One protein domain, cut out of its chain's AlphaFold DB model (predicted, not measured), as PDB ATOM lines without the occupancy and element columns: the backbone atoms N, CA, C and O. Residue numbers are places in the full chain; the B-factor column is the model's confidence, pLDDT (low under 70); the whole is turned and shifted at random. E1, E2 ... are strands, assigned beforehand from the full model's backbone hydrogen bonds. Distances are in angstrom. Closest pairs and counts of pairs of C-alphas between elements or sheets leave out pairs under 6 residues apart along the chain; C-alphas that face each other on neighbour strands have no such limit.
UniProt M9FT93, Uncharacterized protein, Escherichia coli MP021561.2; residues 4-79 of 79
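Overview. This is residues 4 to 79 of the 79 residues of an uncharacterized protein of Escherichia coli MP021561.2 (UniProt M9FT93). Two hairpins, E1 with E2 and E3 with E4, join side by side into one strongly twisted sheet; residues 12 to 17 stick out at its far tip, and a short pairing ties the long unnamed stretch 28 to 53 to E3. The 76 printed residues hold four named strands, E1 to E4 along the chain, in sheet order E1 - E2 - E4 - E3, antiparallel. The class is all strand, with 35 residues, under half, in named elements; the whole is loose, with radius of gyration of the C-alphas 14.5 A, spanning 47 by 33 by 18 A.

Along the chain. Find C-alpha 4 at (2.004, 20.221, 26.469); E1, residues 4 to 12, runs 26.4 A from there. E2, residues 17 to 27, runs 32.0 A. E3, residues 54 to 62, bends by 68 degrees at Arg 57. E4, residues 72 to 77, ends at (-3.540, 17.283, 17.580).

Arrangement. Look for backbone pairs within hydrogen-bond range: N 7 and O 22, 2.7 A, in hairpin E1 and E2; N 25 and O 75, 2.8 A, between E2 and E4; N 62 and O 72, 2.8 A, in hairpin E3 and E4. Edge strands E1 and E3 are apart.

Size, cuts and confidence. The farthest C-alphas, Ile 15 and Leu 69, are 47.9 A apart. The printed part has no cut; the link E2 to E3 is long, 26 residues. Residues 65, 68 and 79 have pLDDT under 70.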
ATOM      1  N   TYR A   4       2.212  21.160  27.567       85.25
ATOM      2  CA  TYR A   4       2.004  20.221  26.469       85.25
ATOM      3  C   TYR A   4       2.950  19.026  26.536       85.25
ATOM      4  O   TYR A   4       4.058  19.101  27.070       85.25
ATOM      5  N   ILE A   5       2.502  17.904  25.976       88.31
ATOM      6  CA  ILE A   5       3.267  16.662  25.889       88.31
ATOM      7  C   ILE A   5       3.170  16.062  24.487       88.31
ATOM      8  O   ILE A   5       2.092  15.977  23.900       88.31
ATOM      9  N   GLY A   6       4.312  15.612  23.967       84.12
ATOM     10  CA  GLY A   6       4.381  14.841  22.731       84.12
ATOM     11  C   GLY A   6       4.111  13.359  22.990       84.12
ATOM     12  O   GLY A   6       4.808  12.710  23.769       84.12
ATOM     13  N   GLY A   7       3.101  12.814  22.322       80.44
ATOM     14  CA  GLY A   7       2.754  11.401  22.318       80.44
ATOM     15  C   GLY A   7       3.203  10.718  21.030       80.44
ATOM     16  O   GLY A   7       2.804  11.106  19.935       80.44
ATOM     17  N   LEU A   8       3.980   9.642  21.164       77.81
ATOM     18  CA  LEU A   8       4.314   8.736  20.067       77.81
ATOM     19  C   LEU A   8       3.544   7.427  20.258       77.81
ATOM     20  O   LEU A   8       3.748   6.721  21.246       77.81
ATOM     21  N   SER A   9       2.690   7.076  19.303       76.19
ATOM     22  CA  SER A   9       2.085   5.749  19.223       76.19
ATOM     23  C   SER A   9       2.582   5.048  17.972       76.19
ATOM     24  O   SER A   9       2.597   5.624  16.890       76.19
ATOM     25  N   ALA A  10       3.002   3.796  18.107       76.31
ATOM     26  CA  ALA A  10       3.357   2.977  16.963       76.31
ATOM     27  C   ALA A  10       2.633   1.639  17.044       76.31
ATOM     28  O   ALA A  10       2.752   0.929  18.044       76.31
ATOM     29  N   LYS A  11       1.909   1.281  15.983       78.69
ATOM     30  CA  LYS A  11       1.171   0.024  15.883       78.69
ATOM     31  C   LYS A  11       1.721  -0.800  14.725       78.69
ATOM     32  O   LYS A  11       1.885  -0.304  13.614       78.69
ATOM     33  N   LEU A  12       2.042  -2.062  14.996       77.12
ATOM     34  CA  LEU A  12       2.476  -3.000  13.964       77.12
ATOM     35  C   LEU A  12       1.240  -3.696  13.382       77.12
ATOM     36  O   LEU A  12       0.516  -4.378  14.107       77.12
ATOM     37  N   GLY A  13       0.986  -3.492  12.094       77.12
ATOM     38  CA  GLY A  13      -0.037  -4.190  11.323       77.12
ATOM     39  C   GLY A  13       0.567  -5.267  10.421       77.12
ATOM     40  O   GLY A  13       1.783  -5.391  10.291       77.12
ATOM     41  N   SER A  14      -0.288  -6.040   9.752       71.38
ATOM     42  CA  SER A  14       0.129  -7.142   8.868       71.38
ATOM     43  C   SER A  14       0.905  -6.688   7.620       71.38
ATOM     44  O   SER A  14       1.557  -7.511   6.986       71.38
ATOM     45  N   ILE A  15       0.820  -5.401   7.261       79.12
ATOM     46  CA  ILE A  15       1.403  -4.815   6.039       79.12
ATOM     47  C   ILE A  15       2.530  -3.813   6.367       79.12
ATOM     48  O   ILE A  15       3.342  -3.492   5.503       79.12
ATOM     49  N   GLY A  16       2.638  -3.337   7.612       77.94
ATOM     50  CA  GLY A  16       3.626  -2.324   7.979       77.94
ATOM     51  C   GLY A  16       3.467  -1.778   9.397       77.94
ATOM     52  O   GLY A  16       2.646  -2.255  10.179       77.94
ATOM     53  N   LYS A  17       4.285  -0.776   9.730       80.50
ATOM     54  CA  LYS A  17       4.251  -0.056  11.007       80.50
ATOM     55  C   LYS A  17       3.570   1.293  10.802       80.50
ATOM     56  O   LYS A  17       4.107   2.139  10.095       80.50
ATOM     57  N   GLU A  18       2.435   1.497  11.452       80.06
ATOM     58  CA  GLU A  18       1.797   2.807  11.554       80.06
ATOM     59  C   GLU A  18       2.430   3.559  12.724       80.06
ATOM     60  O   GLU A  18       2.580   3.006  13.818       80.06
ATOM     61  N   VAL A  19       2.838   4.803  12.490       76.00
ATOM     62  CA  VAL A  19       3.371   5.699  13.517       76.00
ATOM     63  C   VAL A  19       2.486   6.931  13.540       76.00
ATOM     64  O   VAL A  19       2.340   7.594  12.522       76.00
ATOM     65  N   VAL A  20       1.911   7.219  14.701       78.25
ATOM     66  CA  VAL A  20       1.102   8.407  14.957       78.25
ATOM     67  C   VAL A  20       1.847   9.251  15.976       78.25
ATOM     68  O   VAL A  20       2.149   8.789  17.081       78.25
ATOM     69  N   VAL A  21       2.147  10.483  15.589       78.69
ATOM     70  CA  VAL A  21       2.667  11.512  16.486       78.69
ATOM     71  C   VAL A  21       1.523  12.469  16.770       78.69
ATOM     72  O   VAL A  21       0.845  12.915  15.851       78.69
ATOM     73  N   LYS A  22       1.280  12.741  18.047       86.81
ATOM     74  CA  LYS A  22       0.252  13.679  18.496       86.81
ATOM     75  C   LYS A  22       0.796  14.551  19.603       86.81
ATOM     76  O   LYS A  22       1.521  14.045  20.457       86.81
ATOM     77  N   ASN A  23       0.412  15.818  19.628       90.56
ATOM     78  CA  ASN A  23       0.653  16.671  20.782       90.56
ATOM     79  C   ASN A  23      -0.644  16.787  21.581       90.56
ATOM     80  O   ASN A  23      -1.723  16.917  21.006       90.56
ATOM     81  N   THR A  24      -0.535  16.715  22.904       91.88
ATOM     82  CA  THR A  24      -1.637  17.031  23.814       91.88
ATOM     83  C   THR A  24      -1.295  18.312  24.553       91.88
ATOM     84  O   THR A  24      -0.251  18.376  25.202       91.88
ATOM     85  N   PHE A  25      -2.176  19.298  24.473       91.38
ATOM     86  CA  PHE A  25      -2.066  20.594  25.127       91.38
ATOM     87  C   PHE A  25      -3.062  20.673  26.275       91.38
ATOM     88  O   PHE A  25      -4.226  20.323  26.095       91.38
ATOM     89  N   PHE A  26      -2.611  21.143  27.432       90.94
ATOM     90  CA  PHE A  26      -3.433  21.371  28.612       90.94
ATOM     91  C   PHE A  26      -3.613  22.870  28.813       90.94
ATOM     92  O   PHE A  26      -2.633  23.614  28.917       90.94
ATOM     93  N   THR A  27      -4.864  23.319  28.822       88.50
ATOM     94  CA  THR A  27      -5.213  24.740  28.881       88.50
ATOM     95  C   THR A  27      -6.603  24.946  29.478       88.50
ATOM     96  O   THR A  27      -7.451  24.069  29.377       88.50
ATOM     97  N   ALA A  28      -6.867  26.130  30.029       89.06
ATOM     98  CA  ALA A  28      -8.211  26.558  30.430       89.06
ATOM     99  C   ALA A  28      -9.097  26.976  29.229       89.06
ATOM    100  O   ALA A  28     -10.246  27.381  29.391       89.06
ATOM    101  N   TYR A  29      -8.575  26.917  27.996       89.69
ATOM    102  CA  TYR A  29      -9.323  27.296  26.798       89.69
ATOM    103  C   TYR A  29     -10.381  26.245  26.419       89.69
ATOM    104  O   TYR A  29     -10.074  25.214  25.824       89.69
ATOM    105  N   ALA A  30     -11.643  26.550  26.727       90.56
ATOM    106  CA  ALA A  30     -12.781  25.639  26.573       90.56
ATOM    107  C   ALA A  30     -13.437  25.621  25.179       90.56
ATOM    108  O   ALA A  30     -14.376  24.861  24.959       90.56
ATOM    109  N   LEU A  31     -13.016  26.499  24.263       93.69
ATOM    110  CA  LEU A  31     -13.715  26.727  22.990       93.69
ATOM    111  C   LEU A  31     -13.060  26.045  21.783       93.69
ATOM    112  O   LEU A  31     -13.518  26.264  20.669       93.69
ATOM    113  N   ALA A  32     -11.991  25.272  21.987       94.06
ATOM    114  CA  ALA A  32     -11.369  24.518  20.904       94.06
ATOM    115  C   ALA A  32     -12.264  23.349  20.484       94.06
ATOM    116  O   ALA A  32     -12.822  22.664  21.344       94.06
ATOM    117  N   ASP A  33     -12.334  23.085  19.183       95.25
ATOM    118  CA  ASP A  33     -13.068  21.955  18.616       95.25
ATOM    119  C   ASP A  33     -12.305  21.302  17.447       95.25
ATOM    120  O   ASP A  33     -11.257  21.778  17.004       95.25
ATOM    121  N   GLU A  34     -12.804  20.165  16.964       94.88
ATOM    122  CA  GLU A  34     -12.247  19.473  15.799       94.88
ATOM    123  C   GLU A  34     -12.236  20.387  14.558       94.88
ATOM    124  O   GLU A  34     -13.249  20.990  14.199       94.88
ATOM    125  N   GLY A  35     -11.084  20.468  13.883       93.94
ATOM    126  CA  GLY A  35     -10.875  21.333  12.716       93.94
ATOM    127  C   GLY A  35     -10.316  22.724  13.032       93.94
ATOM    128  O   GLY A  35      -9.941  23.442  12.102       93.94
ATOM    129  N   ASP A  36     -10.203  23.096  14.310       95.81
ATOM    130  CA  ASP A  36      -9.394  24.246  14.722       95.81
ATOM    131  C   ASP A  36      -7.895  23.964  14.543       95.81
ATOM    132  O   ASP A  36      -7.469  22.825  14.349       95.81
ATOM    133  N   TYR A  37      -7.068  25.007  14.646       94.38
ATOM    134  CA  TYR A  37      -5.616  24.906  14.508       94.38
ATOM    135  C   TYR A  37      -4.896  25.485  15.721       94.38
ATOM    136  O   TYR A  37      -5.274  26.533  16.245       94.38
ATOM    137  N   ILE A  38      -3.813  24.825  16.131       93.00
ATOM    138  CA  ILE A  38      -2.934  25.284  17.203       93.00
ATOM    139  C   ILE A  38      -1.504  25.456  16.697       93.00
ATOM    140  O   ILE A  38      -0.935  24.581  16.049       93.00
ATOM    141  N   LEU A  39      -0.908  26.601  17.021       92.50
ATOM    142  CA  LEU A  39       0.481  26.912  16.714       92.50
ATOM    143  C   LEU A  39       1.252  27.145  18.013       92.50
ATOM    144  O   LEU A  39       0.806  27.891  18.885       92.50
ATOM    145  N   ILE A  40       2.436  26.544  18.121       89.12
ATOM    146  CA  ILE A  40       3.393  26.881  19.177       89.12
ATOM    147  C   ILE A  40       4.343  27.953  18.642       89.12
ATOM    148  O   ILE A  40       5.138  27.686  17.742       89.12
ATOM    149  N   GLY A  41       4.296  29.145  19.233       90.06
ATOM    150  CA  GLY A  41       5.144  30.280  18.863       90.06
ATOM    151  C   GLY A  41       4.344  31.458  18.315       90.06
ATOM    152  O   GLY A  41       3.118  31.483  18.374       90.06
ATOM    153  N   GLU A  42       5.056  32.459  17.807       92.81
ATOM    154  CA  GLU A  42       4.456  33.650  17.205       92.81
ATOM    155  C   GLU A  42       4.405  33.502  15.680       92.81
ATOM    156  O   GLU A  42       5.365  33.042  15.060       92.81
ATOM    157  N   SER A  43       3.302  33.930  15.068       94.25
ATOM    158  CA  SER A  43       3.160  33.998  13.614       94.25
ATOM    159  C   SER A  43       2.350  35.224  13.211       94.25
ATOM    160  O   SER A  43       1.426  35.637  13.911       94.25
ATOM    161  N   VAL A  44       2.714  35.796  12.065       96.06
ATOM    162  CA  VAL A  44       1.946  36.839  11.365       96.06
ATOM    163  C   VAL A  44       1.251  36.297  10.113       96.06
ATOM    164  O   VAL A  44       0.565  37.050   9.426       96.06
ATOM    165  N   GLU A  45       1.458  35.017   9.792       96.44
ATOM    166  CA  GLU A  45       0.828  34.344   8.658       96.44
ATOM    167  C   GLU A  45      -0.645  34.054   8.994       96.44
ATOM    168  O   GLU A  45      -0.906  33.354   9.976       96.44
ATOM    169  N   PRO A  46      -1.612  34.599   8.230       94.19
ATOM    170  CA  PRO A  46      -3.032  34.367   8.477       94.19
ATOM    171  C   PRO A  46      -3.495  32.947   8.139       94.19
ATOM    172  O   PRO A  46      -4.504  32.513   8.693       94.19
ATOM    173  N   ASP A  47      -2.820  32.240   7.228       95.31
ATOM    174  CA  ASP A  47      -3.157  30.853   6.911       95.31
ATOM    175  C   ASP A  47      -2.504  29.895   7.931       95.31
ATOM    176  O   ASP A  47      -1.277  29.748   7.941       95.31
ATOM    177  N   PRO A  48      -3.288  29.205   8.781       93.38
ATOM    178  CA  PRO A  48      -2.737  28.334   9.817       93.38
ATOM    179  C   PRO A  48      -1.952  27.150   9.238       93.38
ATOM    180  O   PRO A  48      -0.976  26.710   9.844       93.38
ATOM    181  N   VAL A  49      -2.318  26.664   8.047       92.88
ATOM    182  CA  VAL A  49      -1.620  25.552   7.392       92.88
ATOM    183  C   VAL A  49      -0.246  26.011   6.911       92.88
ATOM    184  O   VAL A  49       0.749  25.313   7.107       92.88
ATOM    185  N   VAL A  50      -0.163  27.210   6.328       94.44
ATOM    186  CA  VAL A  50       1.114  27.801   5.890       94.44
ATOM    187  C   VAL A  50       1.982  28.183   7.089       94.44
ATOM    188  O   VAL A  50       3.202  28.024   7.037       94.44
ATOM    189  N   ALA A  51       1.366  28.616   8.189       94.12
ATOM    190  CA  ALA A  51       2.050  28.907   9.444       94.12
ATOM    191  C   ALA A  51       2.651  27.657  10.120       94.12
ATOM    192  O   ALA A  51       3.443  27.798  11.052       94.12
ATOM    193  N   GLY A  52       2.300  26.448   9.663       91.75
ATOM    194  CA  GLY A  52       2.743  25.190  10.263       91.75
ATOM    195  C   GLY A  52       2.012  24.850  11.561       91.75
ATOM    196  O   GLY A  52       2.592  24.200  12.428       91.75
ATOM    197  N   ALA A  53       0.772  25.320  11.717       93.62
ATOM    198  CA  ALA A  53      -0.086  24.946  12.830       93.62
ATOM    199  C   ALA A  53      -0.598  23.509  12.661       93.62
ATOM    200  O   ALA A  53      -0.860  23.050  11.547       93.62
ATOM    201  N   ASP A  54      -0.785  22.819  13.780       93.00
ATOM    202  CA  ASP A  54      -1.353  21.477  13.811       93.00
ATOM    203  C   ASP A  54      -2.881  21.552  13.955       93.00
ATOM    204  O   ASP A  54      -3.400  22.337  14.752       93.00
ATOM    205  N   GLU A  55      -3.611  20.712  13.220       93.56
ATOM    206  CA  GLU A  55      -5.070  20.611  13.335       93.56
ATOM    207  C   GLU A  55      -5.465  19.894  14.636       93.56
ATOM    208  O   GLU A  55      -4.885  18.869  15.021       93.56
ATOM    209  N   VAL A  56      -6.491  20.410  15.303       95.12
ATOM    210  CA  VAL A  56      -7.137  19.783  16.452       95.12
ATOM    211  C   VAL A  56      -7.980  18.607  15.970       95.12
ATOM    212  O   VAL A  56      -8.870  18.747  15.135       95.12
ATOM    213  N   ARG A  57      -7.709  17.427  16.531       94.44
ATOM    214  CA  ARG A  57      -8.378  16.165  16.175       94.44
ATOM    215  C   ARG A  57      -9.273  15.636  17.286       94.44
ATOM    216  O   ARG A  57     -10.074  14.739  17.049       94.44
ATOM    217  N   HIS A  58      -9.088  16.112  18.515       93.81
ATOM    218  CA  HIS A  58      -9.944  15.758  19.638       93.81
ATOM    219  C   HIS A  58      -9.784  16.749  20.788       93.81
ATOM    220  O   HIS A  58      -8.674  17.201  21.068       93.81
ATOM    221  N   VAL A  59     -10.874  17.011  21.505       93.94
ATOM    222  CA  VAL A  59     -10.883  17.849  22.707       93.94
ATOM    223  C   VAL A  59     -11.642  17.120  23.806       93.94
ATOM    224  O   VAL A  59     -12.702  16.540  23.572       93.94
ATOM    225  N   THR A  60     -11.085  17.110  25.014       93.75
ATOM    226  CA  THR A  60     -11.728  16.500  26.178       93.75
ATOM    227  C   THR A  60     -11.446  17.303  27.436       93.75
ATOM    228  O   THR A  60     -10.363  17.867  27.591       93.75
ATOM    229  N   ARG A  61     -12.412  17.340  28.355       89.69
ATOM    230  CA  ARG A  61     -12.211  17.974  29.656       89.69
ATOM    231  C   ARG A  61     -11.155  17.190  30.433       89.69
ATOM    232  O   ARG A  61     -11.253  15.970  30.590       89.69
ATOM    233  N   TRP A  62     -10.154  17.901  30.920       81.06
ATOM    234  CA  TRP A  62      -9.100  17.386  31.775       81.06
ATOM    235  C   TRP A  62      -9.302  17.969  33.171       81.06
ATOM    236  O   TRP A  62      -9.708  19.107  33.319       81.06
ATOM    237  N   ASN A  63      -9.109  17.165  34.209       75.62
ATOM    238  CA  ASN A  63      -9.359  17.578  35.592       75.62
ATOM    239  C   ASN A  63      -8.708  18.939  35.932       75.62
ATOM    240  O   ASN A  63      -7.632  19.212  35.406       75.62
ATOM    241  N   ASP A  64      -9.294  19.708  36.855       73.00
ATOM    242  CA  ASP A  64      -8.839  21.049  37.272       73.00
ATOM    243  C   ASP A  64      -7.482  20.974  38.023       73.00
ATOM    244  O   ASP A  64      -7.404  20.990  39.253       73.00
ATOM    245  N   THR A  65      -6.393  20.774  37.282       68.06
ATOM    246  CA  THR A  65      -5.050  20.404  37.762       68.06
ATOM    247  C   THR A  65      -3.972  21.431  37.438       68.06
ATOM    248  O   THR A  65      -2.879  21.306  37.987       68.06
ATOM    249  N   LEU A  66      -4.262  22.427  36.594       70.12
ATOM    250  CA  LEU A  66      -3.370  23.555  36.321       70.12
ATOM    251  C   LEU A  66      -3.406  24.547  37.491       70.12
ATOM    252  O   LEU A  66      -2.643  24.419  38.446       70.12
ATOM    253  N   ASP A  67      -4.321  25.514  37.440       70.31
ATOM    254  CA  ASP A  67      -4.445  26.562  38.460       70.31
ATOM    255  C   ASP A  67      -5.591  26.271  39.454       70.31
ATOM    256  O   ASP A  67      -5.702  26.926  40.492       70.31
ATOM    257  N   GLY A  68      -6.450  25.283  39.153       68.50
ATOM    258  CA  GLY A  68      -7.610  24.905  39.974       68.50
ATOM    259  C   GLY A  68      -8.694  25.991  40.067       68.50
ATOM    260  O   GLY A  68      -9.511  25.969  40.987       68.50
ATOM    261  N   LEU A  69      -8.660  26.969  39.156       74.38
ATOM    262  CA  LEU A  69      -9.577  28.113  39.103       74.38
ATOM    263  C   LEU A  69     -10.674  27.942  38.046       74.38
ATOM    264  O   LEU A  69     -11.770  28.474  38.221       74.38
ATOM    265  N   GLU A  70     -10.376  27.218  36.969       75.31
ATOM    266  CA  GLU A  70     -11.258  26.966  35.829       75.31
ATOM    267  C   GLU A  70     -11.136  25.497  35.399       75.31
ATOM    268  O   GLU A  70     -10.177  24.814  35.767       75.31
ATOM    269  N   ASP A  71     -12.124  25.020  34.637       81.75
ATOM    270  CA  ASP A  71     -12.095  23.688  34.037       81.75
ATOM    271  C   ASP A  71     -10.931  23.602  33.039       81.75
ATOM    272  O   ASP A  71     -10.861  24.397  32.096       81.75
ATOM    273  N   ASP A  72     -10.062  22.606  33.199       87.62
ATOM    274  CA  ASP A  72      -8.968  22.383  32.260       87.62
ATOM    275  C   ASP A  72      -9.411  21.507  31.078       87.62
ATOM    276  O   ASP A  72     -10.334  20.688  31.141       87.62
ATOM    277  N   TRP A  73      -8.728  21.673  29.956       91.00
ATOM    278  CA  TRP A  73      -9.021  20.988  28.706       91.00
ATOM    279  C   TRP A  73      -7.749  20.391  28.136       91.00
ATOM    280  O   TRP A  73      -6.703  21.037  28.088       91.00
ATOM    281  N   ALA A  74      -7.855  19.141  27.694       92.81
ATOM    282  CA  ALA A  74      -6.852  18.479  26.886       92.81
ATOM    283  C   ALA A  74      -7.252  18.601  25.411       92.81
ATOM    284  O   ALA A  74      -8.268  18.044  24.987       92.81
ATOM    285  N   ILE A  75      -6.432  19.305  24.638       93.88
ATOM    286  CA  ILE A  75      -6.572  19.485  23.190       93.88
ATOM    287  C   ILE A  75      -5.531  18.595  22.516       93.88
ATOM    288  O   ILE A  75      -4.339  18.716  22.790       93.88
ATOM    289  N   ILE A  76      -5.968  17.671  21.664       93.88
ATOM    290  CA  ILE A  76      -5.112  16.688  21.002       93.88
ATOM    291  C   ILE A  76      -5.031  17.020  19.516       93.88
ATOM    292  O   ILE A  76      -6.052  17.064  18.826       93.88
ATOM    293  N   THR A  77      -3.812  17.169  19.014       92.69
ATOM    294  CA  THR A  77      -3.540  17.283  17.580       92.69
ATOM    295  C   THR A  77      -3.132  15.945  16.982       92.69
ATOM    296  O   THR A  77      -2.837  14.985  17.697       92.69
ATOM    297  N   GLY A  78      -3.100  15.852  15.661       82.12
ATOM    298  CA  GLY A  78      -2.574  14.673  14.985       82.12
ATOM    299  C   GLY A  78      -2.272  14.938  13.521       82.12
ATOM    300  O   GLY A  78      -2.887  15.805  12.907       82.12
ATOM    301  N   VAL A  79      -1.334  14.152  12.997       67.81
ATOM    302  CA  VAL A  79      -0.953  14.071  11.578       67.81
ATOM    303  C   VAL A  79      -1.450  12.783  10.940       67.81
ATOM    304  O   VAL A  79      -1.479  11.746  11.647       67.81
TER     305      VAL A  79